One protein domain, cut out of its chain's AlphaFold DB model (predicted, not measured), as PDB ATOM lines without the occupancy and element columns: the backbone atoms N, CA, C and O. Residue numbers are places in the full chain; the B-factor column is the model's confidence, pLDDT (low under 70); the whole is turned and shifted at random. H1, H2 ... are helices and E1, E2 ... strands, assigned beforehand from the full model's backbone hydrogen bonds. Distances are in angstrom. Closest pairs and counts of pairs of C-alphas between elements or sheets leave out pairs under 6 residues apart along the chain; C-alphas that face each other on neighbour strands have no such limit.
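What this domain is: This is residues 398 to 424, 465 to 564 and 577 to 636 of the 1266 residues of a protein of Cryptosporidium parvum (UniProt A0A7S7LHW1). Look for a four-helix up-and-down bundle, H5, H6, H7 and H8, each helix running against the one before it, with a second pair of long helices, H1 and H4, side by side and slanting away at one side. H3 fits between H4 and the bundle helices H5 and H6, short H2 lies far out beyond H3, and the small strand hairpin E1 and E2 packs on H8 residues 620 to 629. The 187 printed residues include eight named helices and two strands, in the order H1 H2 H3 E1 E2 H4 H5 H6 H7 H8; the two-stranded sheet, E1 - E2, is antiparallel and the class is mostly helix. The whole is compact, with a radius of gyration of the C-alphas of 17.3 A and spans of 54 by 39 by 26 A.

Where its parts are: Find C-alpha 501 at (8.668, -34.883, -27.871), where E1, residues 501 to 503, begins; E2 is residues 510 to 512. H8 is residues 620 to 636, 24.3 A long, and ends at C-alpha 636, (22.713, -40.141, -35.698). H7 is residues 596 to 616, 30.0 A; H6, 577 to 589, 18.2 A; H5, 539 to 559, 30.9 A; H4, 518 to 537, 29.1 A. H3 is residues 479 to 491, 18.5 A, and H2 is 473 to 477. The longest, H1, residues 398 to 424, begins at (-1.550, -37.873, -45.668) and runs 38.7 A.

How they stand to each other: Start at the hairpin E1 and E2, where N 502 and O 511 are within hydrogen-bond range at 2.9 A. The closest C-alphas of E2 and H8, those of Val 510 and Ala 621, are 5.7 A apart. H8 touches the hub, H6, the same way at a shallow tilt of 10 degrees, closest at the C-alphas of Gly 588 and Val 633, 4.8 A. H7 and H8 form a helical hairpin, with C-alphas 614 and 626 closest at 5.7 A. H5 touches H7 at 13 degrees, the same way, with C-alphas 543 and 602 closest at 6.5 A; H5 and H8 are apart. H4 touches H6 with residues 528 to 532 alone, at a steep tilt of 63 degrees, C-alphas 528 and 589 closest at 5.5 A. H3 touches H6 with residues 489 to 491 alone, C-alphas 490 and 586 closest at 5.5 A. H1 touches H4 the same way at a shallow tilt of 32 degrees, only just short of steep, C-alphas 409 and 530 closest at 5.1 A. H1 and H2 are close but not clearly touching, C-alphas 415 and 475 closest at 7.1 A. Every O i to N i+4 pair is within hydrogen-bond range in H1, H2, H3, H4, H6, H7 and H8, and 16 of 17 in H5.

The domain as a whole: The two C-alphas farthest apart, those of Lys 424 and Gly 562, are 57.0 A apart. Residues 425 to 464 are not printed, a gap of 12.9 A between C-alphas 424 and 465; residues 565 to 576 are not printed either, a gap of 22.8 A between C-alphas 564 and 577. Of the links that are printed whole, none is long. The mean pLDDT of the printed part is 84.7, and residues 505 to 506, 508 and 555 to 564 are under 70.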
ATOM      1  N   ASP A 398      -2.553 -36.824 -45.860       86.56
ATOM      2  CA  ASP A 398      -1.550 -37.873 -45.668       86.56
ATOM      3  C   ASP A 398      -1.664 -38.999 -46.699       86.56
ATOM      4  O   ASP A 398      -0.640 -39.520 -47.133       86.56
ATOM      5  N   GLU A 399      -2.865 -39.316 -47.184       88.56
ATOM      6  CA  GLU A 399      -3.065 -40.352 -48.206       88.56
ATOM      7  C   GLU A 399      -2.504 -39.919 -49.566       88.56
ATOM      8  O   GLU A 399      -1.753 -40.659 -50.202       88.56
ATOM      9  N   ILE A 400      -2.772 -38.674 -49.978       91.12
ATOM     10  CA  ILE A 400      -2.187 -38.101 -51.206       91.12
ATOM     11  C   ILE A 400      -0.660 -38.061 -51.085       91.12
ATOM     12  O   ILE A 400       0.064 -38.399 -52.024       91.12
ATOM     13  N   PHE A 401      -0.159 -37.669 -49.913       92.81
ATOM     14  CA  PHE A 401       1.273 -37.588 -49.679       92.81
ATOM     15  C   PHE A 401       1.951 -38.959 -49.725       92.81
ATOM     16  O   PHE A 401       3.007 -39.061 -50.345       92.81
ATOM     17  N   LYS A 402       1.347 -40.017 -49.165       92.44
ATOM     18  CA  LYS A 402       1.851 -41.400 -49.271       92.44
ATOM     19  C   LYS A 402       2.008 -41.829 -50.737       92.44
ATOM     20  O   LYS A 402       3.083 -42.291 -51.113       92.44
ATOM     21  N   VAL A 403       1.011 -41.560 -51.590       93.19
ATOM     22  CA  VAL A 403       1.094 -41.833 -53.041       93.19
ATOM     23  C   VAL A 403       2.267 -41.084 -53.688       93.19
ATOM     24  O   VAL A 403       3.041 -41.663 -54.455       93.19
ATOM     25  N   CYS A 404       2.439 -39.796 -53.370       94.81
ATOM     26  CA  CYS A 404       3.563 -39.006 -53.871       94.81
ATOM     27  C   CYS A 404       4.920 -39.518 -53.358       94.81
ATOM     28  O   CYS A 404       5.887 -39.538 -54.116       94.81
ATOM     29  N   VAL A 405       5.012 -39.940 -52.097       94.44
ATOM     30  CA  VAL A 405       6.231 -40.503 -51.496       94.44
ATOM     31  C   VAL A 405       6.625 -41.795 -52.204       94.44
ATOM     32  O   VAL A 405       7.770 -41.914 -52.636       94.44
ATOM     33  N   ASP A 406       5.684 -42.708 -52.439       93.88
ATOM     34  CA  ASP A 406       5.940 -43.945 -53.185       93.88
ATOM     35  C   ASP A 406       6.371 -43.678 -54.633       93.88
ATOM     36  O   ASP A 406       7.129 -44.447 -55.234       93.88
ATOM     37  N   PHE A 407       5.884 -42.590 -55.234       95.19
ATOM     38  CA  PHE A 407       6.362 -42.122 -56.530       95.19
ATOM     39  C   PHE A 407       7.806 -41.615 -56.462       95.19
ATOM     40  O   PHE A 407       8.655 -42.095 -57.216       95.19
ATOM     41  N   TRP A 408       8.111 -40.684 -55.553       95.31
ATOM     42  CA  TRP A 408       9.448 -40.102 -55.424       95.31
ATOM     43  C   TRP A 408      10.499 -41.131 -55.005       95.31
ATOM     44  O   TRP A 408      11.637 -41.056 -55.475       95.31
ATOM     45  N   LEU A 409      10.129 -42.120 -54.187       92.50
ATOM     46  CA  LEU A 409      10.996 -43.238 -53.818       92.50
ATOM     47  C   LEU A 409      11.409 -44.027 -55.057       92.50
ATOM     48  O   LEU A 409      12.601 -44.146 -55.338       92.50
ATOM     49  N   HIS A 410      10.436 -44.465 -55.856       91.19
ATOM     50  CA  HIS A 410      10.718 -45.162 -57.104       91.19
ATOM     51  C   HIS A 410      11.527 -44.289 -58.077       91.19
ATOM     52  O   HIS A 410      12.540 -44.730 -58.614       91.19
ATOM     53  N   PHE A 411      11.123 -43.033 -58.297       92.38
ATOM     54  CA  PHE A 411      11.768 -42.140 -59.264       92.38
ATOM     55  C   PHE A 411      13.239 -41.865 -58.918       92.38
ATOM     56  O   PHE A 411      14.118 -41.977 -59.774       92.38
ATOM     57  N   THR A 412      13.529 -41.553 -57.650       89.88
ATOM     58  CA  THR A 412      14.902 -41.301 -57.186       89.88
ATOM     59  C   THR A 412      15.755 -42.566 -57.195       89.88
ATOM     60  O   THR A 412      16.919 -42.504 -57.594       89.88
ATOM     61  N   GLN A 413      15.178 -43.722 -56.854       87.81
ATOM     62  CA  GLN A 413      15.849 -45.016 -56.949       87.81
ATOM     63  C   GLN A 413      16.258 -45.342 -58.397       87.81
ATOM     64  O   GLN A 413      17.401 -45.733 -58.634       87.81
ATOM     65  N   GLN A 414      15.372 -45.121 -59.376       87.19
ATOM     66  CA  GLN A 414      15.689 -45.334 -60.795       87.19
ATOM     67  C   GLN A 414      16.831 -44.431 -61.280       87.19
ATOM     68  O   GLN A 414      17.727 -44.889 -61.980       87.19
ATOM     69  N   LEU A 415      16.856 -43.155 -60.871       86.50
ATOM     70  CA  LEU A 415      17.963 -42.248 -61.207       86.50
ATOM     71  C   LEU A 415      19.307 -42.708 -60.623       86.50
ATOM     72  O   LEU A 415      20.346 -42.552 -61.263       86.50
ATOM     73  N   VAL A 416      19.301 -43.293 -59.423       83.12
ATOM     74  CA  VAL A 416      20.505 -43.882 -58.818       83.12
ATOM     75  C   VAL A 416      20.979 -45.098 -59.614       83.12
ATOM     76  O   VAL A 416      22.182 -45.231 -59.851       83.12
ATOM     77  N   TYR A 417      20.065 -45.965 -60.062       83.06
ATOM     78  CA  TYR A 417      20.419 -47.101 -60.916       83.06
ATOM     79  C   TYR A 417      20.967 -46.667 -62.280       83.06
ATOM     80  O   TYR A 417      21.995 -47.200 -62.693       83.06
ATOM     81  N   ASP A 418      20.390 -45.636 -62.907       82.62
ATOM     82  CA  ASP A 418      20.908 -45.048 -64.151       82.62
ATOM     83  C   ASP A 418      22.382 -44.608 -64.005       82.62
ATOM     84  O   ASP A 418      23.223 -44.911 -64.857       82.62
ATOM     85  N   VAL A 419      22.726 -43.923 -62.906       81.62
ATOM     86  CA  VAL A 419      24.110 -43.495 -62.616       81.62
ATOM     87  C   VAL A 419      25.032 -44.704 -62.434       81.62
ATOM     88  O   VAL A 419      26.132 -44.738 -62.993       81.62
ATOM     89  N   LEU A 420      24.590 -45.718 -61.683       80.31
ATOM     90  CA  LEU A 420      25.381 -46.926 -61.433       80.31
ATOM     91  C   LEU A 420      25.637 -47.723 -62.715       80.31
ATOM     92  O   LEU A 420      26.766 -48.154 -62.953       80.31
ATOM     93  N   ASP A 421      24.631 -47.897 -63.564       80.38
ATOM     94  CA  ASP A 421      24.775 -48.667 -64.798       80.38
ATOM     95  C   ASP A 421      25.634 -47.935 -65.834       80.38
ATOM     96  O   ASP A 421      26.476 -48.562 -66.484       80.38
ATOM     97  N   ASN A 422      25.543 -46.605 -65.921       80.31
ATOM     98  CA  ASN A 422      26.452 -45.813 -66.750       80.31
ATOM     99  C   ASN A 422      27.891 -45.833 -66.215       80.31
ATOM    100  O   ASN A 422      28.836 -45.864 -67.007       80.31
ATOM    101  N   SER A 423      28.080 -45.878 -64.891       77.69
ATOM    102  CA  SER A 423      29.418 -46.034 -64.310       77.69
ATOM    103  C   SER A 423      30.048 -47.388 -64.678       77.69
ATOM    104  O   SER A 423      31.210 -47.422 -65.086       77.69
ATOM    105  N   LYS A 424      29.271 -48.487 -64.655       76.25
ATOM    106  CA  LYS A 424      29.715 -49.822 -65.097       76.25
ATOM    107  C   LYS A 424      30.048 -49.878 -66.590       76.25
ATOM    108  O   LYS A 424      31.009 -50.536 -66.979       76.25
ATOM    109  N   PHE A 465      29.261 -41.376 -57.089       77.19
ATOM    110  CA  PHE A 465      28.436 -40.395 -56.376       77.19
ATOM    111  C   PHE A 465      29.205 -39.181 -55.834       77.19
ATOM    112  O   PHE A 465      28.597 -38.295 -55.230       77.19
ATOM    113  N   ASN A 466      30.527 -39.109 -56.024       73.00
ATOM    114  CA  ASN A 466      31.281 -37.880 -55.770       73.00
ATOM    115  C   ASN A 466      31.040 -36.841 -56.874       73.00
ATOM    116  O   ASN A 466      30.976 -35.652 -56.564       73.00
ATOM    117  N   ASN A 467      30.865 -37.284 -58.126       77.56
ATOM    118  CA  ASN A 467      30.468 -36.423 -59.239       77.56
ATOM    119  C   ASN A 467      29.431 -37.105 -60.159       77.56
ATOM    120  O   ASN A 467      29.746 -37.501 -61.282       77.56
ATOM    121  N   PRO A 468      28.179 -37.282 -59.693       76.75
ATOM    122  CA  PRO A 468      27.179 -38.080 -60.404       76.75
ATOM    123  C   PRO A 468      26.703 -37.434 -61.717       76.75
ATOM    124  O   PRO A 468      26.268 -38.141 -62.627       76.75
ATOM    125  N   GLU A 469      26.825 -36.108 -61.847       78.25
ATOM    126  CA  GLU A 469      26.442 -35.342 -63.043       78.25
ATOM    127  C   GLU A 469      27.274 -35.736 -64.284       78.25
ATOM    128  O   GLU A 469      26.768 -35.697 -65.403       78.25
ATOM    129  N   GLU A 470      28.511 -36.222 -64.109       75.19
ATOM    130  CA  GLU A 470      29.358 -36.703 -65.217       75.19
ATOM    131  C   GLU A 470      28.873 -38.026 -65.835       75.19
ATOM    132  O   GLU A 470      29.243 -38.382 -66.962       75.19
ATOM    133  N   TYR A 471      28.086 -38.799 -65.089       72.81
ATOM    134  CA  TYR A 471      27.655 -40.142 -65.477       72.81
ATOM    135  C   TYR A 471      26.227 -40.176 -66.030       72.81
ATOM    136  O   TYR A 471      25.829 -41.196 -66.590       72.81
ATOM    137  N   SER A 472      25.454 -39.091 -65.915       80.38
ATOM    138  CA  SER A 472      24.068 -39.052 -66.392       80.38
ATOM    139  C   SER A 472      23.646 -37.657 -66.859       80.38
ATOM    140  O   SER A 472      23.459 -36.749 -66.054       80.38
ATOM    141  N   SER A 473      23.398 -37.507 -68.164       79.50
ATOM    142  CA  SER A 473      22.795 -36.293 -68.738       79.50
ATOM    143  C   SER A 473      21.371 -36.049 -68.226       79.50
ATOM    144  O   SER A 473      20.966 -34.902 -68.050       79.50
ATOM    145  N   ARG A 474      20.626 -37.122 -67.918       82.75
ATOM    146  CA  ARG A 474      19.288 -37.043 -67.308       82.75
ATOM    147  C   ARG A 474      19.326 -36.394 -65.932       82.75
ATOM    148  O   ARG A 474      18.445 -35.608 -65.601       82.75
ATOM    149  N   LEU A 475      20.344 -36.716 -65.134       85.31
ATOM    150  CA  LEU A 475      20.500 -36.124 -63.809       85.31
ATOM    151  C   LEU A 475      20.689 -34.607 -63.905       85.31
ATOM    152  O   LEU A 475      20.063 -33.874 -63.148       85.31
ATOM    153  N   VAL A 476      21.497 -34.149 -64.868       85.69
ATOM    154  CA  VAL A 476      21.716 -32.717 -65.117       85.69
ATOM    155  C   VAL A 476      20.407 -32.015 -65.489       85.69
ATOM    156  O   VAL A 476      20.129 -30.941 -64.960       85.69
ATOM    157  N   HIS A 477      19.578 -32.633 -66.339       87.94
ATOM    158  CA  HIS A 477      18.275 -32.086 -66.743       87.94
ATOM    159  C   HIS A 477      17.326 -31.890 -65.550       87.94
ATOM    160  O   HIS A 477      16.803 -30.798 -65.343       87.94
ATOM    161  N   TYR A 478      17.160 -32.912 -64.705       89.88
ATOM    162  CA  TYR A 478      16.231 -32.855 -63.567       89.88
ATOM    163  C   TYR A 478      16.791 -32.144 -62.324       89.88
ATOM    164  O   TYR A 478      16.126 -32.102 -61.290       89.88
ATOM    165  N   GLN A 479      18.001 -31.584 -62.368       88.94
ATOM    166  CA  GLN A 479      18.684 -31.123 -61.159       88.94
ATOM    167  C   GLN A 479      17.951 -29.988 -60.424       88.94
ATOM    168  O   GLN A 479      17.946 -29.965 -59.188       88.94
ATOM    169  N   SER A 480      17.313 -29.069 -61.156       90.69
ATOM    170  CA  SER A 480      16.488 -27.996 -60.582       90.69
ATOM    171  C   SER A 480      15.286 -28.568 -59.827       90.69
ATOM    172  O   SER A 480      15.132 -28.310 -58.635       90.69
ATOM    173  N   LEU A 481      14.523 -29.444 -60.479       92.81
ATOM    174  CA  LEU A 481      13.388 -30.153 -59.894       92.81
ATOM    175  C   LEU A 481      13.804 -30.958 -58.655       92.81
ATOM    176  O   LEU A 481      13.142 -30.903 -57.622       92.81
ATOM    177  N   LEU A 482      14.922 -31.688 -58.714       92.81
ATOM    178  CA  LEU A 482      15.412 -32.455 -57.568       92.81
ATOM    179  C   LEU A 482      15.753 -31.548 -56.376       92.81
ATOM    180  O   LEU A 482      15.666 -31.998 -55.236       92.81
ATOM    181  N   CYS A 483      16.137 -30.284 -56.586       93.06
ATOM    182  CA  CYS A 483      16.296 -29.329 -55.485       93.06
ATOM    183  C   CYS A 483      14.953 -28.985 -54.825       93.06
ATOM    184  O   CYS A 483      14.885 -28.935 -53.594       93.06
ATOM    185  N   ASP A 484      13.883 -28.842 -55.606       92.88
ATOM    186  CA  ASP A 484      12.536 -28.615 -55.077       92.88
ATOM    187  C   ASP A 484      12.008 -29.843 -54.327       92.88
ATOM    188  O   ASP A 484      11.452 -29.707 -53.235       92.88
ATOM    189  N   VAL A 485      12.268 -31.052 -54.841       94.19
ATOM    190  CA  VAL A 485      11.939 -32.315 -54.159       94.19
ATOM    191  C   VAL A 485      12.714 -32.441 -52.843       94.19
ATOM    192  O   VAL A 485      12.119 -32.768 -51.820       94.19
ATOM    193  N   ARG A 486      14.020 -32.122 -52.820       94.81
ATOM    194  CA  ARG A 486      14.822 -32.092 -51.577       94.81
ATOM    195  C   ARG A 486      14.188 -31.165 -50.544       94.81
ATOM    196  O   ARG A 486      13.995 -31.570 -49.400       94.81
ATOM    197  N   LYS A 487      13.827 -29.944 -50.949       93.81
ATOM    198  CA  LYS A 487      13.169 -28.973 -50.070       93.81
ATOM    199  C   LYS A 487      11.811 -29.484 -49.576       93.81
ATOM    200  O   LYS A 487      11.530 -29.372 -48.388       93.81
ATOM    201  N   MET A 488      11.006 -30.082 -50.452       93.44
ATOM    202  CA  MET A 488       9.698 -30.650 -50.117       93.44
ATOM    203  C   MET A 488       9.813 -31.763 -49.067       93.44
ATOM    204  O   MET A 488       9.162 -31.680 -48.024       93.44
ATOM    205  N   VAL A 489      10.699 -32.742 -49.286       94.00
ATOM    206  CA  VAL A 489      10.915 -33.869 -48.361       94.00
ATOM    207  C   VAL A 489      11.403 -33.370 -46.998       94.00
ATOM    208  O   VAL A 489      10.895 -33.815 -45.972       94.00
ATOM    209  N   ILE A 490      12.319 -32.391 -46.964       94.00
ATOM    210  CA  ILE A 490      12.785 -31.774 -45.709       94.00
ATOM    211  C   ILE A 490      11.627 -31.073 -44.980       94.00
ATOM    212  O   ILE A 490      11.453 -31.243 -43.774       94.00
ATOM    213  N   CYS A 491      10.801 -30.308 -45.695       90.62
ATOM    214  CA  CYS A 491       9.681 -29.558 -45.118       90.62
ATOM    215  C   CYS A 491       8.516 -30.437 -44.637       90.62
ATOM    216  O   CYS A 491       7.716 -29.976 -43.817       90.62
ATOM    217  N   ARG A 492       8.388 -31.672 -45.137       90.75
ATOM    218  CA  ARG A 492       7.327 -32.641 -44.793       90.75
ATOM    219  C   ARG A 492       7.860 -33.865 -44.038       90.75
ATOM    220  O   ARG A 492       7.141 -34.849 -43.914       90.75
ATOM    221  N   MET A 493       9.087 -33.802 -43.517       92.19
ATOM    222  CA  MET A 493       9.708 -34.926 -42.817       92.19
ATOM    223  C   MET A 493       8.833 -35.420 -41.656       92.19
ATOM    224  O   MET A 493       8.454 -34.628 -40.791       92.19
ATOM    225  N   ALA A 494       8.538 -36.720 -41.640       91.75
ATOM    226  CA  ALA A 494       7.825 -37.378 -40.547       91.75
ATOM    227  C   ALA A 494       8.717 -37.509 -39.301       91.75
ATOM    228  O   ALA A 494       9.951 -37.502 -39.402       91.75
ATOM    229  N   LYS A 495       8.100 -37.615 -38.122       90.50
ATOM    230  CA  LYS A 495       8.828 -37.728 -36.858       90.50
ATOM    231  C   LYS A 495       9.521 -39.100 -36.749       90.50
ATOM    232  O   LYS A 495       8.896 -40.132 -36.978       90.50
ATOM    233  N   PRO A 496      10.813 -39.150 -36.385       90.50
ATOM    234  CA  PRO A 496      11.524 -40.399 -36.133       90.50
ATOM    235  C   PRO A 496      11.141 -40.999 -34.772       90.50
ATOM    236  O   PRO A 496      10.914 -40.272 -33.807       90.50
ATOM    237  N   GLN A 497      11.185 -42.330 -34.662       87.38
ATOM    238  CA  GLN A 497      10.856 -43.058 -33.423       87.38
ATOM    239  C   GLN A 497      11.725 -42.667 -32.210       87.38
ATOM    240  O   GLN A 497      11.307 -42.849 -31.073       87.38
ATOM    241  N   GLU A 498      12.940 -42.149 -32.430       85.62
ATOM    242  CA  GLU A 498      13.839 -41.732 -31.346       85.62
ATOM    243  C   GLU A 498      13.441 -40.395 -30.688       85.62
ATOM    244  O   GLU A 498      14.094 -39.963 -29.736       85.62
ATOM    245  N   VAL A 499      12.414 -39.703 -31.198       87.50
ATOM    246  CA  VAL A 499      11.970 -38.396 -30.697       87.50
ATOM    247  C   VAL A 499      10.620 -38.526 -29.987       87.50
ATOM    248  O   VAL A 499       9.573 -38.538 -30.616       87.50
ATOM    249  N   TYR A 500      10.653 -38.546 -28.653       83.38
ATOM    250  CA  TYR A 500       9.476 -38.623 -27.768       83.38
ATOM    251  C   TYR A 500       8.720 -37.315 -27.554       83.38
ATOM    252  O   TYR A 500       7.700 -37.295 -26.867       83.38
ATOM    253  N   ILE A 501       9.255 -36.205 -28.056       83.50
ATOM    254  CA  ILE A 501       8.668 -34.883 -27.871       83.50
ATOM    255  C   ILE A 501       7.884 -34.547 -29.133       83.50
ATOM    256  O   ILE A 501       8.472 -34.295 -30.186       83.50
ATOM    257  N   ALA A 502       6.562 -34.548 -29.008       78.75
ATOM    258  CA  ALA A 502       5.647 -34.168 -30.066       78.75
ATOM    259  C   ALA A 502       5.211 -32.712 -29.881       78.75
ATOM    260  O   ALA A 502       5.195 -32.175 -28.771       78.75
ATOM    261  N   ILE A 503       4.882 -32.066 -30.993       79.12
ATOM    262  CA  ILE A 503       4.330 -30.715 -31.001       79.12
ATOM    263  C   ILE A 503       3.012 -30.809 -31.737       79.12
ATOM    264  O   ILE A 503       2.996 -31.203 -32.903       79.12
ATOM    265  N   ASP A 504       1.933 -30.471 -31.049       74.06
ATOM    266  CA  ASP A 504       0.613 -30.435 -31.656       74.06
ATOM    267  C   ASP A 504       0.586 -29.327 -32.733       74.06
ATOM    268  O   ASP A 504       0.889 -28.167 -32.426       74.06
ATOM    269  N   PRO A 505       0.291 -29.662 -34.005       68.69
ATOM    270  CA  PRO A 505       0.279 -28.693 -35.093       68.69
ATOM    271  C   PRO A 505      -0.835 -27.643 -34.969       68.69
ATOM    272  O   PRO A 505      -0.671 -26.553 -35.516       68.69
ATOM    273  N   GLU A 506      -1.931 -27.939 -34.264       67.75
ATOM    274  CA  GLU A 506      -3.075 -27.034 -34.108       67.75
ATOM    275  C   GLU A 506      -2.917 -26.118 -32.893       67.75
ATOM    276  O   GLU A 506      -3.147 -24.911 -32.983       67.75
ATOM    277  N   THR A 507      -2.491 -26.673 -31.755       70.56
ATOM    278  CA  THR A 507      -2.356 -25.910 -30.501       70.56
ATOM    279  C   THR A 507      -0.955 -25.334 -30.283       70.56
ATOM    280  O   THR A 507      -0.788 -24.379 -29.522       70.56
ATOM    281  N   GLY A 508       0.068 -25.887 -30.944       66.19
ATOM    282  CA  GLY A 508       1.476 -25.548 -30.719       66.19
ATOM    283  C   GLY A 508       2.025 -26.043 -29.376       66.19
ATOM    284  O   GLY A 508       3.134 -25.654 -28.991       66.19
ATOM    285  N   GLU A 509       1.269 -26.869 -28.642       74.88
ATOM    286  CA  GLU A 509       1.682 -27.407 -27.349       74.88
ATOM    287  C   GLU A 509       2.730 -28.513 -27.522       74.88
ATOM    288  O   GLU A 509       2.600 -29.413 -28.351       74.88
ATOM    289  N   VAL A 510       3.797 -28.439 -26.722       78.56
ATOM    290  CA  VAL A 510       4.873 -29.435 -26.712       78.56
ATOM    291  C   VAL A 510       4.562 -30.466 -25.635       78.56
ATOM    292  O   VAL A 510       4.531 -30.126 -24.452       78.56
ATOM    293  N   THR A 511       4.370 -31.719 -26.029       81.12
ATOM    294  CA  THR A 511       3.986 -32.818 -25.133       81.12
ATOM    295  C   THR A 511       4.894 -34.034 -25.318       81.12
ATOM    296  O   THR A 511       5.669 -34.130 -26.271       81.12
ATOM    297  N   ARG A 512       4.844 -34.964 -24.358       82.19
ATOM    298  CA  ARG A 512       5.505 -36.269 -24.466       82.19
ATOM    299  C   ARG A 512       4.536 -37.267 -25.082       82.19
ATOM    300  O   ARG A 512       3.447 -37.473 -24.551       82.19
ATOM    301  N   GLU A 513       4.980 -37.946 -26.124       78.69
ATOM    302  CA  GLU A 513       4.268 -39.067 -26.720       78.69
ATOM    303  C   GLU A 513       4.643 -40.378 -26.012       78.69
ATOM    304  O   GLU A 513       5.818 -40.666 -25.784       78.69
ATOM    305  N   ASN A 514       3.638 -41.166 -25.618       74.88
ATOM    306  CA  ASN A 514       3.843 -42.424 -24.885       74.88
ATOM    307  C   ASN A 514       3.752 -43.668 -25.780       74.88
ATOM    308  O   ASN A 514       4.259 -44.721 -25.396       74.88
ATOM    309  N   ILE A 515       3.077 -43.565 -26.930       79.25
ATOM    310  CA  ILE A 515       2.820 -44.676 -27.850       79.25
ATOM    311  C   ILE A 515       3.299 -44.237 -29.236       79.25
ATOM    312  O   ILE A 515       2.837 -43.200 -29.702       79.25
ATOM    313  N   PRO A 516       4.215 -44.979 -29.874       78.00
ATOM    314  CA  PRO A 516       4.672 -44.646 -31.215       78.00
ATOM    315  C   PRO A 516       3.580 -44.914 -32.256       78.00
ATOM    316  O   PRO A 516       2.963 -45.980 -32.246       78.00
ATOM    317  N   ASP A 517       3.396 -43.979 -33.186       83.25
ATOM    318  CA  ASP A 517       2.553 -44.159 -34.368       83.25
ATOM    319  C   ASP A 517       3.290 -45.011 -35.424       83.25
ATOM    320  O   ASP A 517       4.335 -44.624 -35.959       83.25
ATOM    321  N   THR A 518       2.770 -46.211 -35.705       87.19
ATOM    322  CA  THR A 518       3.372 -47.153 -36.660       87.19
ATOM    323  C   THR A 518       3.348 -46.642 -38.094       87.19
ATOM    324  O   THR A 518       4.286 -46.918 -38.852       87.19
ATOM    325  N   ASP A 519       2.320 -45.878 -38.458       85.94
ATOM    326  CA  ASP A 519       2.138 -45.356 -39.808       85.94
ATOM    327  C   ASP A 519       3.104 -44.193 -40.042       85.94
ATOM    328  O   ASP A 519       3.780 -44.144 -41.076       85.94
ATOM    329  N   GLU A 520       3.272 -43.324 -39.040       87.81
ATOM    330  CA  GLU A 520       4.265 -42.245 -39.070       87.81
ATOM    331  C   GLU A 520       5.701 -42.798 -39.163       87.81
ATOM    332  O   GLU A 520       6.526 -42.286 -39.927       87.81
ATOM    333  N   ILE A 521       6.002 -43.902 -38.464       88.56
ATOM    334  CA  ILE A 521       7.307 -44.581 -38.550       88.56
ATOM    335  C   ILE A 521       7.548 -45.170 -39.944       88.56
ATOM    336  O   ILE A 521       8.676 -45.109 -40.448       88.56
ATOM    337  N   SER A 522       6.526 -45.763 -40.565       88.31
ATOM    338  CA  SER A 522       6.623 -46.279 -41.934       88.31
ATOM    339  C   SER A 522       6.905 -45.144 -42.922       88.31
ATOM    340  O   SER A 522       7.871 -45.207 -43.686       88.31
ATOM    341  N   LEU A 523       6.156 -44.042 -42.812       91.00
ATOM    342  CA  LEU A 523       6.353 -42.844 -43.624       91.00
ATOM    343  C   LEU A 523       7.759 -42.250 -43.444       91.00
ATOM    344  O   LEU A 523       8.423 -41.912 -44.426       91.00
ATOM    345  N   TYR A 524       8.260 -42.176 -42.206       92.62
ATOM    346  CA  TYR A 524       9.624 -41.734 -41.913       92.62
ATOM    347  C   TYR A 524      10.682 -42.597 -42.619       92.62
ATOM    348  O   TYR A 524      11.654 -42.052 -43.150       92.62
ATOM    349  N   LYS A 525      10.508 -43.927 -42.663       88.88
ATOM    350  CA  LYS A 525      11.437 -44.830 -43.368       88.88
ATOM    351  C   LYS A 525      11.476 -44.525 -44.867       88.88
ATOM    352  O   LYS A 525      12.571 -44.328 -45.392       88.88
ATOM    353  N   SER A 526      10.320 -44.385 -45.517       90.75
ATOM    354  CA  SER A 526      10.243 -44.062 -46.950       90.75
ATOM    355  C   SER A 526      10.839 -42.685 -47.270       90.75
ATOM    356  O   SER A 526      11.651 -42.552 -48.187       90.75
ATOM    357  N   LEU A 527      10.524 -41.654 -46.474       93.19
ATOM    358  CA  LEU A 527      11.093 -40.306 -46.642       93.19
ATOM    359  C   LEU A 527      12.610 -40.286 -46.441       93.19
ATOM    360  O   LEU A 527      13.333 -39.618 -47.185       93.19
ATOM    361  N   ARG A 528      13.109 -41.041 -45.457       90.81
ATOM    362  CA  ARG A 528      14.543 -41.201 -45.222       90.81
ATOM    363  C   ARG A 528      15.239 -41.843 -46.420       90.81
ATOM    364  O   ARG A 528      16.306 -41.369 -46.803       90.81
ATOM    365  N   GLU A 529      14.670 -42.888 -47.011       90.56
ATOM    366  CA  GLU A 529      15.243 -43.537 -48.198       90.56
ATOM    367  C   GLU A 529      15.315 -42.582 -49.395       90.56
ATOM    368  O   GLU A 529      16.385 -42.439 -49.994       90.56
ATOM    369  N   ILE A 530      14.238 -41.832 -49.665       91.62
ATOM    370  CA  ILE A 530      14.225 -40.776 -50.691       91.62
ATOM    371  C   ILE A 530      15.351 -39.771 -50.442       91.62
ATOM    372  O   ILE A 530      16.120 -39.442 -51.348       91.62
ATOM    373  N   LEU A 531      15.480 -39.279 -49.207       91.94
ATOM    374  CA  LEU A 531      16.467 -38.257 -48.882       91.94
ATOM    375  C   LEU A 531      17.906 -38.789 -48.982       91.94
ATOM    376  O   LEU A 531      18.804 -38.046 -49.386       91.94
ATOM    377  N   ILE A 532      18.136 -40.074 -48.691       88.94
ATOM    378  CA  ILE A 532      19.422 -40.747 -48.920       88.94
ATOM    379  C   ILE A 532      19.738 -40.804 -50.420       88.94
ATOM    380  O   ILE A 532      20.842 -40.416 -50.812       88.94
ATOM    381  N   TYR A 533      18.788 -41.212 -51.269       89.25
ATOM    382  CA  TYR A 533      18.985 -41.207 -52.722       89.25
ATOM    383  C   TYR A 533      19.282 -39.798 -53.244       89.25
ATOM    384  O   TYR A 533      20.281 -39.592 -53.933       89.25
ATOM    385  N   LEU A 534      18.503 -38.797 -52.832       91.44
ATOM    386  CA  LEU A 534      18.713 -37.399 -53.218       91.44
ATOM    387  C   LEU A 534      20.046 -36.820 -52.724       91.44
ATOM    388  O   LEU A 534      20.614 -35.954 -53.399       91.44
ATOM    389  N   SER A 535      20.535 -37.272 -51.564       89.06
ATOM    390  CA  SER A 535      21.848 -36.894 -51.026       89.06
ATOM    391  C   SER A 535      22.974 -37.451 -51.892       89.06
ATOM    392  O   SER A 535      23.882 -36.712 -52.255       89.06
ATOM    393  N   ASN A 536      22.885 -38.728 -52.281       86.62
ATOM    394  CA  ASN A 536      23.879 -39.375 -53.142       86.62
ATOM    395  C   ASN A 536      23.902 -38.771 -54.555       86.62
ATOM    396  O   ASN A 536      24.973 -38.592 -55.126       86.62
ATOM    397  N   LEU A 537      22.735 -38.406 -55.100       86.81
ATOM    398  CA  LEU A 537      22.615 -37.753 -56.408       86.81
ATOM    399  C   LEU A 537      23.140 -36.305 -56.423       86.81
ATOM    400  O   LEU A 537      23.356 -35.752 -57.493       86.81
ATOM    401  N   GLY A 538      23.324 -35.657 -55.266       86.25
ATOM    402  CA  GLY A 538      23.749 -34.256 -55.215       86.25
ATOM    403  C   GLY A 538      24.110 -33.774 -53.813       86.25
ATOM    404  O   GLY A 538      23.371 -32.988 -53.217       86.25
ATOM    405  N   GLN A 539      25.272 -34.201 -53.312       89.12
ATOM    406  CA  GLN A 539      25.724 -33.924 -51.940       89.12
ATOM    407  C   GLN A 539      25.863 -32.416 -51.653       89.12
ATOM    408  O   GLN A 539      25.405 -31.939 -50.615       89.12
ATOM    409  N   ASN A 540      26.432 -31.647 -52.589       89.81
ATOM    410  CA  ASN A 540      26.638 -30.200 -52.426       89.81
ATOM    411  C   ASN A 540      25.313 -29.420 -52.380       89.81
ATOM    412  O   ASN A 540      25.172 -28.467 -51.616       89.81
ATOM    413  N   TYR A 541      24.325 -29.835 -53.181       91.25
ATOM    414  CA  TYR A 541      22.998 -29.220 -53.180       91.25
ATOM    415  C   TYR A 541      22.257 -29.520 -51.878       91.25
ATOM    416  O   TYR A 541      21.632 -28.624 -51.319       91.25
ATOM    417  N   MET A 542      22.383 -30.747 -51.360       91.62
ATOM    418  CA  MET A 542      21.833 -31.118 -50.055       91.62
ATOM    419  C   MET A 542      22.432 -30.265 -48.925       91.62
ATOM    420  O   MET A 542      21.680 -29.681 -48.146       91.62
ATOM    421  N   GLU A 543      23.766 -30.131 -48.871       93.06
ATOM    422  CA  GLU A 543      24.463 -29.268 -47.897       93.06
ATOM    423  C   GLU A 543      23.947 -27.823 -47.988       93.06
ATOM    424  O   GLU A 543      23.545 -27.244 -46.980       93.06
ATOM    425  N   LYS A 544      23.883 -27.260 -49.201       92.94
ATOM    426  CA  LYS A 544      23.435 -25.880 -49.428       92.94
ATOM    427  C   LYS A 544      21.983 -25.647 -48.994       92.94
ATOM    428  O   LYS A 544      21.721 -24.657 -48.319       92.94
ATOM    429  N   ILE A 545      21.056 -26.536 -49.363       93.25
ATOM    430  CA  ILE A 545      19.627 -26.403 -49.029       93.25
ATOM    431  C   ILE A 545      19.421 -26.487 -47.514       93.25
ATOM    432  O   ILE A 545      18.719 -25.652 -46.949       93.25
ATOM    433  N   ILE A 546      20.058 -27.451 -46.844       93.38
ATOM    434  CA  ILE A 546      19.944 -27.608 -45.388       93.38
ATOM    435  C   ILE A 546      20.493 -26.378 -44.663       93.38
ATOM    436  O   ILE A 546      19.841 -25.871 -43.752       93.38
ATOM    437  N   LEU A 547      21.670 -25.882 -45.059       91.50
ATOM    438  CA  LEU A 547      22.270 -24.699 -44.437       91.50
ATOM    439  C   LEU A 547      21.434 -23.438 -44.682       91.50
ATOM    440  O   LEU A 547      21.278 -22.638 -43.763       91.50
ATOM    441  N   GLN A 548      20.854 -23.286 -45.875       90.75
ATOM    442  CA  GLN A 548      19.945 -22.181 -46.175       90.75
ATOM    443  C   GLN A 548      18.699 -22.228 -45.279       90.75
ATOM    444  O   GLN A 548      18.383 -21.233 -44.633       90.75
ATOM    445  N   LEU A 549      18.027 -23.380 -45.185       88.06
ATOM    446  CA  LEU A 549      16.843 -23.543 -44.332       88.06
ATOM    447  C   LEU A 549      17.177 -23.327 -42.848       88.06
ATOM    448  O   LEU A 549      16.409 -22.700 -42.123       88.06
ATOM    449  N   LEU A 550      18.339 -23.799 -42.390       87.00
ATOM    450  CA  LEU A 550      18.801 -23.579 -41.018       87.00
ATOM    451  C   LEU A 550      19.036 -22.092 -40.725       87.00
ATOM    452  O   LEU A 550      18.695 -21.617 -39.641       87.00
ATOM    453  N   GLN A 551      19.621 -21.366 -41.679       84.56
ATOM    454  CA  GLN A 551      19.866 -19.935 -41.556       84.56
ATOM    455  C   GLN A 551      18.555 -19.138 -41.555       84.56
ATOM    456  O   GLN A 551      18.391 -18.265 -40.706       84.56
ATOM    457  N   GLU A 552      17.603 -19.482 -42.430       81.25
ATOM    458  CA  GLU A 552      16.258 -18.887 -42.450       81.25
ATOM    459  C   GLU A 552      15.569 -19.033 -41.081       81.25
ATOM    460  O   GLU A 552      15.042 -18.059 -40.537       81.25
ATOM    461  N   GLU A 553      15.642 -20.218 -40.463       76.12
ATOM    462  CA  GLU A 553      15.100 -20.438 -39.117       76.12
ATOM    463  C   GLU A 553      15.860 -19.644 -38.040       76.12
ATOM    464  O   GLU A 553      15.251 -19.172 -37.081       76.12
ATOM    465  N   PHE A 554      17.173 -19.443 -38.181       72.38
ATOM    466  CA  PHE A 554      17.980 -18.672 -37.228       72.38
ATOM    467  C   PHE A 554      17.711 -17.161 -37.293       72.38
ATOM    468  O   PHE A 554      17.622 -16.504 -36.246       72.38
ATOM    469  N   ASP A 555      17.536 -16.610 -38.494       69.00
ATOM    470  CA  ASP A 555      17.261 -15.187 -38.715       69.00
ATOM    471  C   ASP A 555      15.924 -14.779 -38.077       69.00
ATOM    472  O   ASP A 555      15.849 -13.765 -37.373       69.00
ATOM    473  N   VAL A 556      14.902 -15.637 -38.182       65.25
ATOM    474  CA  VAL A 556      13.603 -15.470 -37.501       65.25
ATOM    475  C   VAL A 556      13.759 -15.375 -35.972       65.25
ATOM    476  O   VAL A 556      13.025 -14.642 -35.301       65.25
ATOM    477  N   VAL A 557      14.731 -16.081 -35.382       57.91
ATOM    478  CA  VAL A 557      15.002 -16.030 -33.932       57.91
ATOM    479  C   VAL A 557      15.761 -14.771 -33.524       57.91
ATOM    480  O   VAL A 557      15.506 -14.240 -32.441       57.91
ATOM    481  N   CYS A 558      16.679 -14.283 -34.357       54.50
ATOM    482  CA  CYS A 558      17.499 -13.115 -34.037       54.50
ATOM    483  C   CYS A 558      16.691 -11.809 -34.043       54.50
ATOM    484  O   CYS A 558      16.898 -10.971 -33.164       54.50
ATOM    485  N   ILE A 559      15.712 -11.684 -34.947       52.81
ATOM    486  CA  ILE A 559      14.826 -10.509 -35.050       52.81
ATOM    487  C   ILE A 559      13.989 -10.313 -33.770       52.81
ATOM    488  O   ILE A 559      13.798  -9.188 -33.314       52.81
ATOM    489  N   ASN A 560      13.565 -11.400 -33.119       47.97
ATOM    490  CA  ASN A 560      12.718 -11.347 -31.920       47.97
ATOM    491  C   ASN A 560      13.490 -11.166 -30.592       47.97
ATOM    492  O   ASN A 560      12.869 -11.053 -29.535       47.97
ATOM    493  N   CYS A 561      14.830 -11.116 -30.617       43.81
ATOM    494  CA  CYS A 561      15.684 -11.015 -29.421       43.81
ATOM    495  C   CYS A 561      16.345  -9.634 -29.215       43.81
ATOM    496  O   CYS A 561      17.200  -9.500 -28.340       43.81
ATOM    497  N   GLY A 562      15.953  -8.602 -29.973       42.75
ATOM    498  CA  GLY A 562      16.392  -7.219 -29.730       42.75
ATOM    499  C   GLY A 562      17.857  -6.927 -30.078       42.75
ATOM    500  O   GLY A 562      18.451  -6.015 -29.507       42.75
ATOM    501  N   ILE A 563      18.445  -7.681 -31.010       38.12
ATOM    502  CA  ILE A 563      19.770  -7.401 -31.575       38.12
ATOM    503  C   ILE A 563      19.578  -6.954 -33.024       38.12
ATOM    504  O   ILE A 563      18.867  -7.602 -33.788       38.12
ATOM    505  N   ILE A 564      20.210  -5.837 -33.390       32.34
ATOM    506  CA  ILE A 564      20.230  -5.301 -34.755       32.34
ATOM    507  C   ILE A 564      20.880  -6.346 -35.670       32.34
ATOM    508  O   ILE A 564      22.096  -6.525 -35.650       32.34
ATOM    509  N   PRO A 577       8.472 -24.178 -33.902       77.56
ATOM    510  CA  PRO A 577       9.380 -25.284 -33.603       77.56
ATOM    511  C   PRO A 577       9.196 -26.499 -34.532       77.56
ATOM    512  O   PRO A 577      10.125 -27.289 -34.680       77.56
ATOM    513  N   ILE A 578       8.052 -26.627 -35.216       83.88
ATOM    514  CA  ILE A 578       7.775 -27.726 -36.156       83.88
ATOM    515  C   ILE A 578       8.744 -27.678 -37.343       83.88
ATOM    516  O   ILE A 578       9.255 -28.714 -37.763       83.88
ATOM    517  N   LYS A 579       9.051 -26.482 -37.865       84.31
ATOM    518  CA  LYS A 579       9.975 -26.328 -38.999       84.31
ATOM    519  C   LYS A 579      11.397 -26.744 -38.631       84.31
ATOM    520  O   LYS A 579      12.019 -27.506 -39.370       84.31
ATOM    521  N   LEU A 580      11.873 -26.322 -37.454       87.56
ATOM    522  CA  LEU A 580      13.167 -26.755 -36.927       87.56
ATOM    523  C   LEU A 580      13.206 -28.277 -36.728       87.56
ATOM    524  O   LEU A 580      14.193 -28.906 -37.108       87.56
ATOM    525  N   ASN A 581      12.154 -28.861 -36.150       89.88
ATOM    526  CA  ASN A 581      12.071 -30.302 -35.917       89.88
ATOM    527  C   ASN A 581      12.196 -31.082 -37.226       89.88
ATOM    528  O   ASN A 581      13.094 -31.910 -37.346       89.88
ATOM    529  N   ARG A 582      11.379 -30.757 -38.237       91.50
ATOM    530  CA  ARG A 582      11.421 -31.426 -39.549       91.50
ATOM    531  C   ARG A 582      12.787 -31.301 -40.222       91.50
ATOM    532  O   ARG A 582      13.317 -32.294 -40.720       91.50
ATOM    533  N   LEU A 583      13.410 -30.122 -40.145       93.00
ATOM    534  CA  LEU A 583      14.776 -29.908 -40.626       93.00
ATOM    535  C   LEU A 583      15.788 -30.805 -39.895       93.00
ATOM    536  O   LEU A 583      16.606 -31.461 -40.535       93.00
ATOM    537  N   CYS A 584      15.734 -30.874 -38.564       93.62
ATOM    538  CA  CYS A 584      16.661 -31.690 -37.775       93.62
ATOM    539  C   CYS A 584      16.433 -33.193 -37.977       93.62
ATOM    540  O   CYS A 584      17.397 -33.962 -38.000       93.62
ATOM    541  N   TRP A 585      15.182 -33.612 -38.170       95.00
ATOM    542  CA  TRP A 585      14.826 -34.985 -38.524       95.00
ATOM    543  C   TRP A 585      15.412 -35.372 -39.880       95.00
ATOM    544  O   TRP A 585      16.057 -36.418 -39.989       95.00
ATOM    545  N   ALA A 586      15.286 -34.485 -40.871       94.75
ATOM    546  CA  ALA A 586      15.881 -34.652 -42.189       94.75
ATOM    547  C   ALA A 586      17.415 -34.729 -42.111       94.75
ATOM    548  O   ALA A 586      18.000 -35.675 -42.639       94.75
ATOM    549  N   VAL A 587      18.062 -33.818 -41.370       94.38
ATOM    550  CA  VAL A 587      19.515 -33.854 -41.131       94.38
ATOM    551  C   VAL A 587      19.930 -35.185 -40.508       94.38
ATOM    552  O   VAL A 587      20.793 -35.864 -41.041       94.38
ATOM    553  N   GLY A 588      19.300 -35.630 -39.421       91.81
ATOM    554  CA  GLY A 588      19.669 -36.913 -38.815       91.81
ATOM    555  C   GLY A 588      19.450 -38.120 -39.744       91.81
ATOM    556  O   GLY A 588      20.198 -39.096 -39.674       91.81
ATOM    557  N   SER A 589      18.466 -38.054 -40.646       92.12
ATOM    558  CA  SER A 589      18.107 -39.156 -41.549       92.12
ATOM    559  C   SER A 589      19.133 -39.419 -42.664       92.12
ATOM    560  O   SER A 589      19.300 -40.576 -43.060       92.12
ATOM    561  N   ILE A 590      19.883 -38.390 -43.094       91.62
ATOM    562  CA  ILE A 590      20.930 -38.481 -44.134       91.62
ATOM    563  C   ILE A 590      22.297 -38.919 -43.591       91.62
ATOM    564  O   ILE A 590      23.295 -38.898 -44.312       91.62
ATOM    565  N   SER A 591      22.393 -39.304 -42.317       88.44
ATOM    566  CA  SER A 591      23.663 -39.768 -41.758       88.44
ATOM    567  C   SER A 591      24.258 -40.923 -42.576       88.44
ATOM    568  O   SER A 591      23.613 -41.951 -42.787       88.44
ATOM    569  N   GLY A 592      25.523 -40.771 -42.980       83.62
ATOM    570  CA  GLY A 592      26.275 -41.771 -43.740       83.62
ATOM    571  C   GLY A 592      26.159 -41.676 -45.266       83.62
ATOM    572  O   GLY A 592      26.975 -42.304 -45.935       83.62
ATOM    573  N   SER A 593      25.235 -40.879 -45.821       84.81
ATOM    574  CA  SER A 593      25.128 -40.664 -47.281       84.81
ATOM    575  C   SER A 593      26.161 -39.666 -47.820       84.81
ATOM    576  O   SER A 593      26.544 -39.712 -48.984       84.81
ATOM    577  N   LEU A 594      26.645 -38.763 -46.966       85.62
ATOM    578  CA  LEU A 594      27.608 -37.729 -47.336       85.62
ATOM    579  C   LEU A 594      29.058 -38.216 -47.202       85.62
ATOM    580  O   LEU A 594      29.406 -39.018 -46.323       85.62
ATOM    581  N   SER A 595      29.950 -37.659 -48.021       86.75
ATOM    582  CA  SER A 595      31.397 -37.812 -47.838       86.75
ATOM    583  C   SER A 595      31.856 -37.243 -46.486       86.75
ATOM    584  O   SER A 595      31.268 -36.297 -45.957       86.75
ATOM    585  N   LYS A 596      32.942 -37.790 -45.917       85.69
ATOM    586  CA  LYS A 596      33.444 -37.391 -44.584       85.69
ATOM    587  C   LYS A 596      33.694 -35.881 -44.461       85.69
ATOM    588  O   LYS A 596      33.433 -35.302 -43.413       85.69
ATOM    589  N   ASN A 597      34.182 -35.242 -45.525       87.62
ATOM    590  CA  ASN A 597      34.504 -33.812 -45.522       87.62
ATOM    591  C   ASN A 597      33.247 -32.932 -45.518       87.62
ATOM    592  O   ASN A 597      33.189 -31.972 -44.749       87.62
ATOM    593  N   ILE A 598      32.255 -33.267 -46.352       87.38
ATOM    594  CA  ILE A 598      30.971 -32.553 -46.429       87.38
ATOM    595  C   ILE A 598      30.198 -32.745 -45.121       87.38
ATOM    596  O   ILE A 598      29.779 -31.768 -44.504       87.38
ATOM    597  N   GLU A 599      30.104 -33.987 -44.635       89.88
ATOM    598  CA  GLU A 599      29.472 -34.303 -43.350       89.88
ATOM    599  C   GLU A 599      30.106 -33.503 -42.207       89.88
ATOM    600  O   GLU A 599      29.398 -32.885 -41.419       89.88
ATOM    601  N   ARG A 600      31.443 -33.442 -42.140       89.88
ATOM    602  CA  ARG A 600      32.143 -32.677 -41.102       89.88
ATOM    603  C   ARG A 600      31.735 -31.204 -41.098       89.88
ATOM    604  O   ARG A 600      31.488 -30.660 -40.026       89.88
ATOM    605  N   ARG A 601      31.699 -30.543 -42.262       90.44
ATOM    606  CA  ARG A 601      31.320 -29.122 -42.354       90.44
ATOM    607  C   ARG A 601      29.872 -28.905 -41.935       90.44
ATOM    608  O   ARG A 601      29.622 -28.074 -41.066       90.44
ATOM    609  N   LEU A 602      28.961 -29.697 -42.499       91.88
ATOM    610  CA  LEU A 602      27.533 -29.611 -42.221       91.88
ATOM    611  C   LEU A 602      27.247 -29.771 -40.722       91.88
ATOM    612  O   LEU A 602      26.578 -28.935 -40.122       91.88
ATOM    613  N   ILE A 603      27.795 -30.814 -40.095       92.50
ATOM    614  CA  ILE A 603      27.493 -31.157 -38.700       92.50
ATOM    615  C   ILE A 603      28.093 -30.169 -37.703       92.50
ATOM    616  O   ILE A 603      27.449 -29.855 -36.701       92.50
ATOM    617  N   ILE A 604      29.273 -29.615 -37.988       90.50
ATOM    618  CA  ILE A 604      29.844 -28.549 -37.160       90.50
ATOM    619  C   ILE A 604      28.909 -27.331 -37.129       90.50
ATOM    620  O   ILE A 604      28.635 -26.813 -36.047       90.50
ATOM    621  N   GLU A 605      28.402 -26.887 -38.281       90.25
ATOM    622  CA  GLU A 605      27.533 -25.707 -38.356       90.25
ATOM    623  C   GLU A 605      26.128 -25.972 -37.796       90.25
ATOM    624  O   GLU A 605      25.608 -25.149 -37.037       90.25
ATOM    625  N   VAL A 606      25.549 -27.150 -38.060       91.75
ATOM    626  CA  VAL A 606      24.252 -27.554 -37.491       91.75
ATOM    627  C   VAL A 606      24.318 -27.601 -35.964       91.75
ATOM    628  O   VAL A 606      23.507 -26.959 -35.298       91.75
ATOM    629  N   ILE A 607      25.288 -28.310 -35.377       87.81
ATOM    630  CA  ILE A 607      25.328 -28.483 -33.917       87.81
ATOM    631  C   ILE A 607      25.655 -27.167 -33.210       87.81
ATOM    632  O   ILE A 607      25.020 -26.857 -32.202       87.81
ATOM    633  N   LYS A 608      26.588 -26.356 -33.735       86.81
ATOM    634  CA  LYS A 608      26.831 -25.007 -33.195       86.81
ATOM    635  C   LYS A 608      25.544 -24.184 -33.178       86.81
ATOM    636  O   LYS A 608      25.224 -23.582 -32.156       86.81
ATOM    637  N   SER A 609      24.795 -24.188 -34.281       87.31
ATOM    638  CA  SER A 609      23.539 -23.445 -34.400       87.31
ATOM    639  C   SER A 609      22.485 -23.939 -33.409       87.31
ATOM    640  O   SER A 609      21.872 -23.129 -32.716       87.31
ATOM    641  N   LEU A 610      22.322 -25.257 -33.263       87.75
ATOM    642  CA  LEU A 610      21.371 -25.847 -32.318       87.75
ATOM    643  C   LEU A 610      21.742 -25.582 -30.850       87.75
ATOM    644  O   LEU A 610      20.861 -25.268 -30.050       87.75
ATOM    645  N   LEU A 611      23.029 -25.648 -30.487       84.06
ATOM    646  CA  LEU A 611      23.491 -25.309 -29.135       84.06
ATOM    647  C   LEU A 611      23.262 -23.823 -28.825       84.06
ATOM    648  O   LEU A 611      22.711 -23.501 -27.773       84.06
ATOM    649  N   MET A 612      23.569 -22.924 -29.769       83.50
ATOM    650  CA  MET A 612      23.262 -21.495 -29.632       83.50
ATOM    651  C   MET A 612      21.754 -21.237 -29.491       83.50
ATOM    652  O   MET A 612      21.341 -20.398 -28.688       83.50
ATOM    653  N   LEU A 613      20.912 -21.950 -30.245       83.44
ATOM    654  CA  LEU A 613      19.454 -21.855 -30.121       83.44
ATOM    655  C   LEU A 613      18.965 -22.344 -28.753       83.44
ATOM    656  O   LEU A 613      18.087 -21.712 -28.166       83.44
ATOM    657  N   CYS A 614      19.554 -23.418 -28.221       82.88
ATOM    658  CA  CYS A 614      19.213 -23.976 -26.912       82.88
ATOM    659  C   CYS A 614      19.487 -22.978 -25.771       82.88
ATOM    660  O   CYS A 614      18.695 -22.858 -24.834       82.88
ATOM    661  N   GLU A 615      20.569 -22.200 -25.879       82.00
ATOM    662  CA  GLU A 615      20.910 -21.145 -24.916       82.00
ATOM    663  C   GLU A 615      20.028 -19.895 -25.058       82.00
ATOM    664  O   GLU A 615      19.637 -19.290 -24.057       82.00
ATOM    665  N   ARG A 616      19.684 -19.504 -26.294       79.38
ATOM    666  CA  ARG A 616      18.917 -18.277 -26.576       79.38
ATOM    667  C   ARG A 616      17.416 -18.419 -26.325       79.38
ATOM    668  O   ARG A 616      16.767 -17.440 -25.950       79.38
ATOM    669  N   LYS A 617      16.835 -19.598 -26.557       76.38
ATOM    670  CA  LYS A 617      15.387 -19.805 -26.418       76.38
ATOM    671  C   LYS A 617      14.965 -19.862 -24.948       76.38
ATOM    672  O   LYS A 617      15.559 -20.548 -24.117       76.38
ATOM    673  N   ARG A 618      13.892 -19.131 -24.629       75.56
ATOM    674  CA  ARG A 618      13.250 -19.109 -23.306       75.56
ATOM    675  C   ARG A 618      11.992 -19.984 -23.303       75.56
ATOM    676  O   ARG A 618      11.352 -20.169 -24.337       75.56
ATOM    677  N   GLY A 619      11.631 -20.475 -22.119       77.44
ATOM    678  CA  GLY A 619      10.495 -21.377 -21.905       77.44
ATOM    679  C   GLY A 619      10.899 -22.853 -21.944       77.44
ATOM    680  O   GLY A 619      11.679 -23.264 -22.802       77.44
ATOM    681  N   LYS A 620      10.369 -23.646 -21.003       80.81
ATOM    682  CA  LYS A 620      10.706 -25.075 -20.864       80.81
ATOM    683  C   LYS A 620      10.336 -25.880 -22.116       80.81
ATOM    684  O   LYS A 620      11.167 -26.636 -22.596       80.81
ATOM    685  N   ALA A 621       9.158 -25.634 -22.690       78.81
ATOM    686  CA  ALA A 621       8.682 -26.295 -23.911       78.81
ATOM    687  C   ALA A 621       9.598 -26.046 -25.127       78.81
ATOM    688  O   ALA A 621      10.049 -26.985 -25.776       78.81
ATOM    689  N   ASN A 622       9.965 -24.787 -25.389       81.94
ATOM    690  CA  ASN A 622      10.864 -24.444 -26.498       81.94
ATOM    691  C   ASN A 622      12.273 -25.015 -26.306       81.94
ATOM    692  O   ASN A 622      12.891 -25.466 -27.268       81.94
ATOM    693  N   LYS A 623      12.786 -25.003 -25.068       85.31
ATOM    694  CA  LYS A 623      14.074 -25.631 -24.745       85.31
ATOM    695  C   LYS A 623      14.026 -27.140 -24.947       85.31
ATOM    696  O   LYS A 623      14.968 -27.685 -25.505       85.31
ATOM    697  N   ALA A 624      12.933 -27.789 -24.553       87.12
ATOM    698  CA  ALA A 624      12.732 -29.217 -24.751       87.12
ATOM    699  C   ALA A 624      12.699 -29.585 -26.246       87.12
ATOM    700  O   ALA A 624      13.404 -30.504 -26.652       87.12
ATOM    701  N   ALA A 625      11.995 -28.808 -27.080       86.25
ATOM    702  CA  ALA A 625      11.982 -29.001 -28.533       86.25
ATOM    703  C   ALA A 625      13.390 -28.875 -29.152       86.25
ATOM    704  O   ALA A 625      13.847 -29.769 -29.864       86.25
ATOM    705  N   VAL A 626      14.152 -27.825 -28.813       88.81
ATOM    706  CA  VAL A 626      15.530 -27.672 -29.323       88.81
ATOM    707  C   VAL A 626      16.459 -28.763 -28.777       88.81
ATOM    708  O   VAL A 626      17.277 -29.298 -29.526       88.81
ATOM    709  N   ALA A 627      16.329 -29.132 -27.499       89.56
ATOM    710  CA  ALA A 627      17.097 -30.218 -26.900       89.56
ATOM    711  C   ALA A 627      16.823 -31.551 -27.611       89.56
ATOM    712  O   ALA A 627      17.778 -32.274 -27.894       89.56
ATOM    713  N   SER A 628      15.570 -31.844 -27.990       91.75
ATOM    714  CA  SER A 628      15.267 -33.038 -28.790       91.75
ATOM    715  C   SER A 628      15.959 -33.042 -30.146       91.75
ATOM    716  O   SER A 628      16.533 -34.060 -30.529       91.75
ATOM    717  N   CYS A 629      16.016 -31.898 -30.830       91.69
ATOM    718  CA  CYS A 629      16.757 -31.769 -32.082       91.69
ATOM    719  C   CYS A 629      18.259 -32.017 -31.896       91.69
ATOM    720  O   CYS A 629      18.858 -32.751 -32.681       91.69
ATOM    721  N   VAL A 630      18.862 -31.447 -30.842       91.81
ATOM    722  CA  VAL A 630      20.277 -31.677 -30.509       91.81
ATOM    723  C   VAL A 630      20.523 -33.164 -30.274       91.81
ATOM    724  O   VAL A 630      21.381 -33.734 -30.941       91.81
ATOM    725  N   MET A 631      19.764 -33.789 -29.366       92.50
ATOM    726  CA  MET A 631      19.922 -35.196 -28.973       92.50
ATOM    727  C   MET A 631      19.734 -36.150 -30.154       92.50
ATOM    728  O   MET A 631      20.525 -37.080 -30.332       92.50
ATOM    729  N   TYR A 632      18.741 -35.880 -31.001       93.06
ATOM    730  CA  TYR A 632      18.495 -36.662 -32.201       93.06
ATOM    731  C   TYR A 632      19.662 -36.562 -33.192       93.06
ATOM    732  O   TYR A 632      20.242 -37.588 -33.548       93.06
ATOM    733  N   VAL A 633      20.064 -35.347 -33.593       93.19
ATOM    734  CA  VAL A 633      21.136 -35.149 -34.583       93.19
ATOM    735  C   VAL A 633      22.445 -35.770 -34.094       93.19
ATOM    736  O   VAL A 633      23.028 -36.587 -34.803       93.19
ATOM    737  N   VAL A 634      22.896 -35.485 -32.867       90.81
ATOM    738  CA  VAL A 634      24.166 -36.047 -32.363       90.81
ATOM    739  C   VAL A 634      24.142 -37.576 -32.282       90.81
ATOM    740  O   VAL A 634      25.142 -38.221 -32.600       90.81
ATOM    741  N   GLY A 635      22.996 -38.172 -31.934       89.62
ATOM    742  CA  GLY A 635      22.824 -39.624 -31.881       89.62
ATOM    743  C   GLY A 635      22.906 -40.310 -33.251       89.62
ATOM    744  O   GLY A 635      23.248 -41.496 -33.324       89.62
ATOM    745  N   GLN A 636      22.624 -39.590 -34.345       91.75
ATOM    746  CA  GLN A 636      22.713 -40.141 -35.698       91.75
ATOM    747  C   GLN A 636      24.128 -40.117 -36.284       91.75
ATOM    748  O   GLN A 636      24.403 -40.979 -37.111       91.75
TER     749      GLN A 636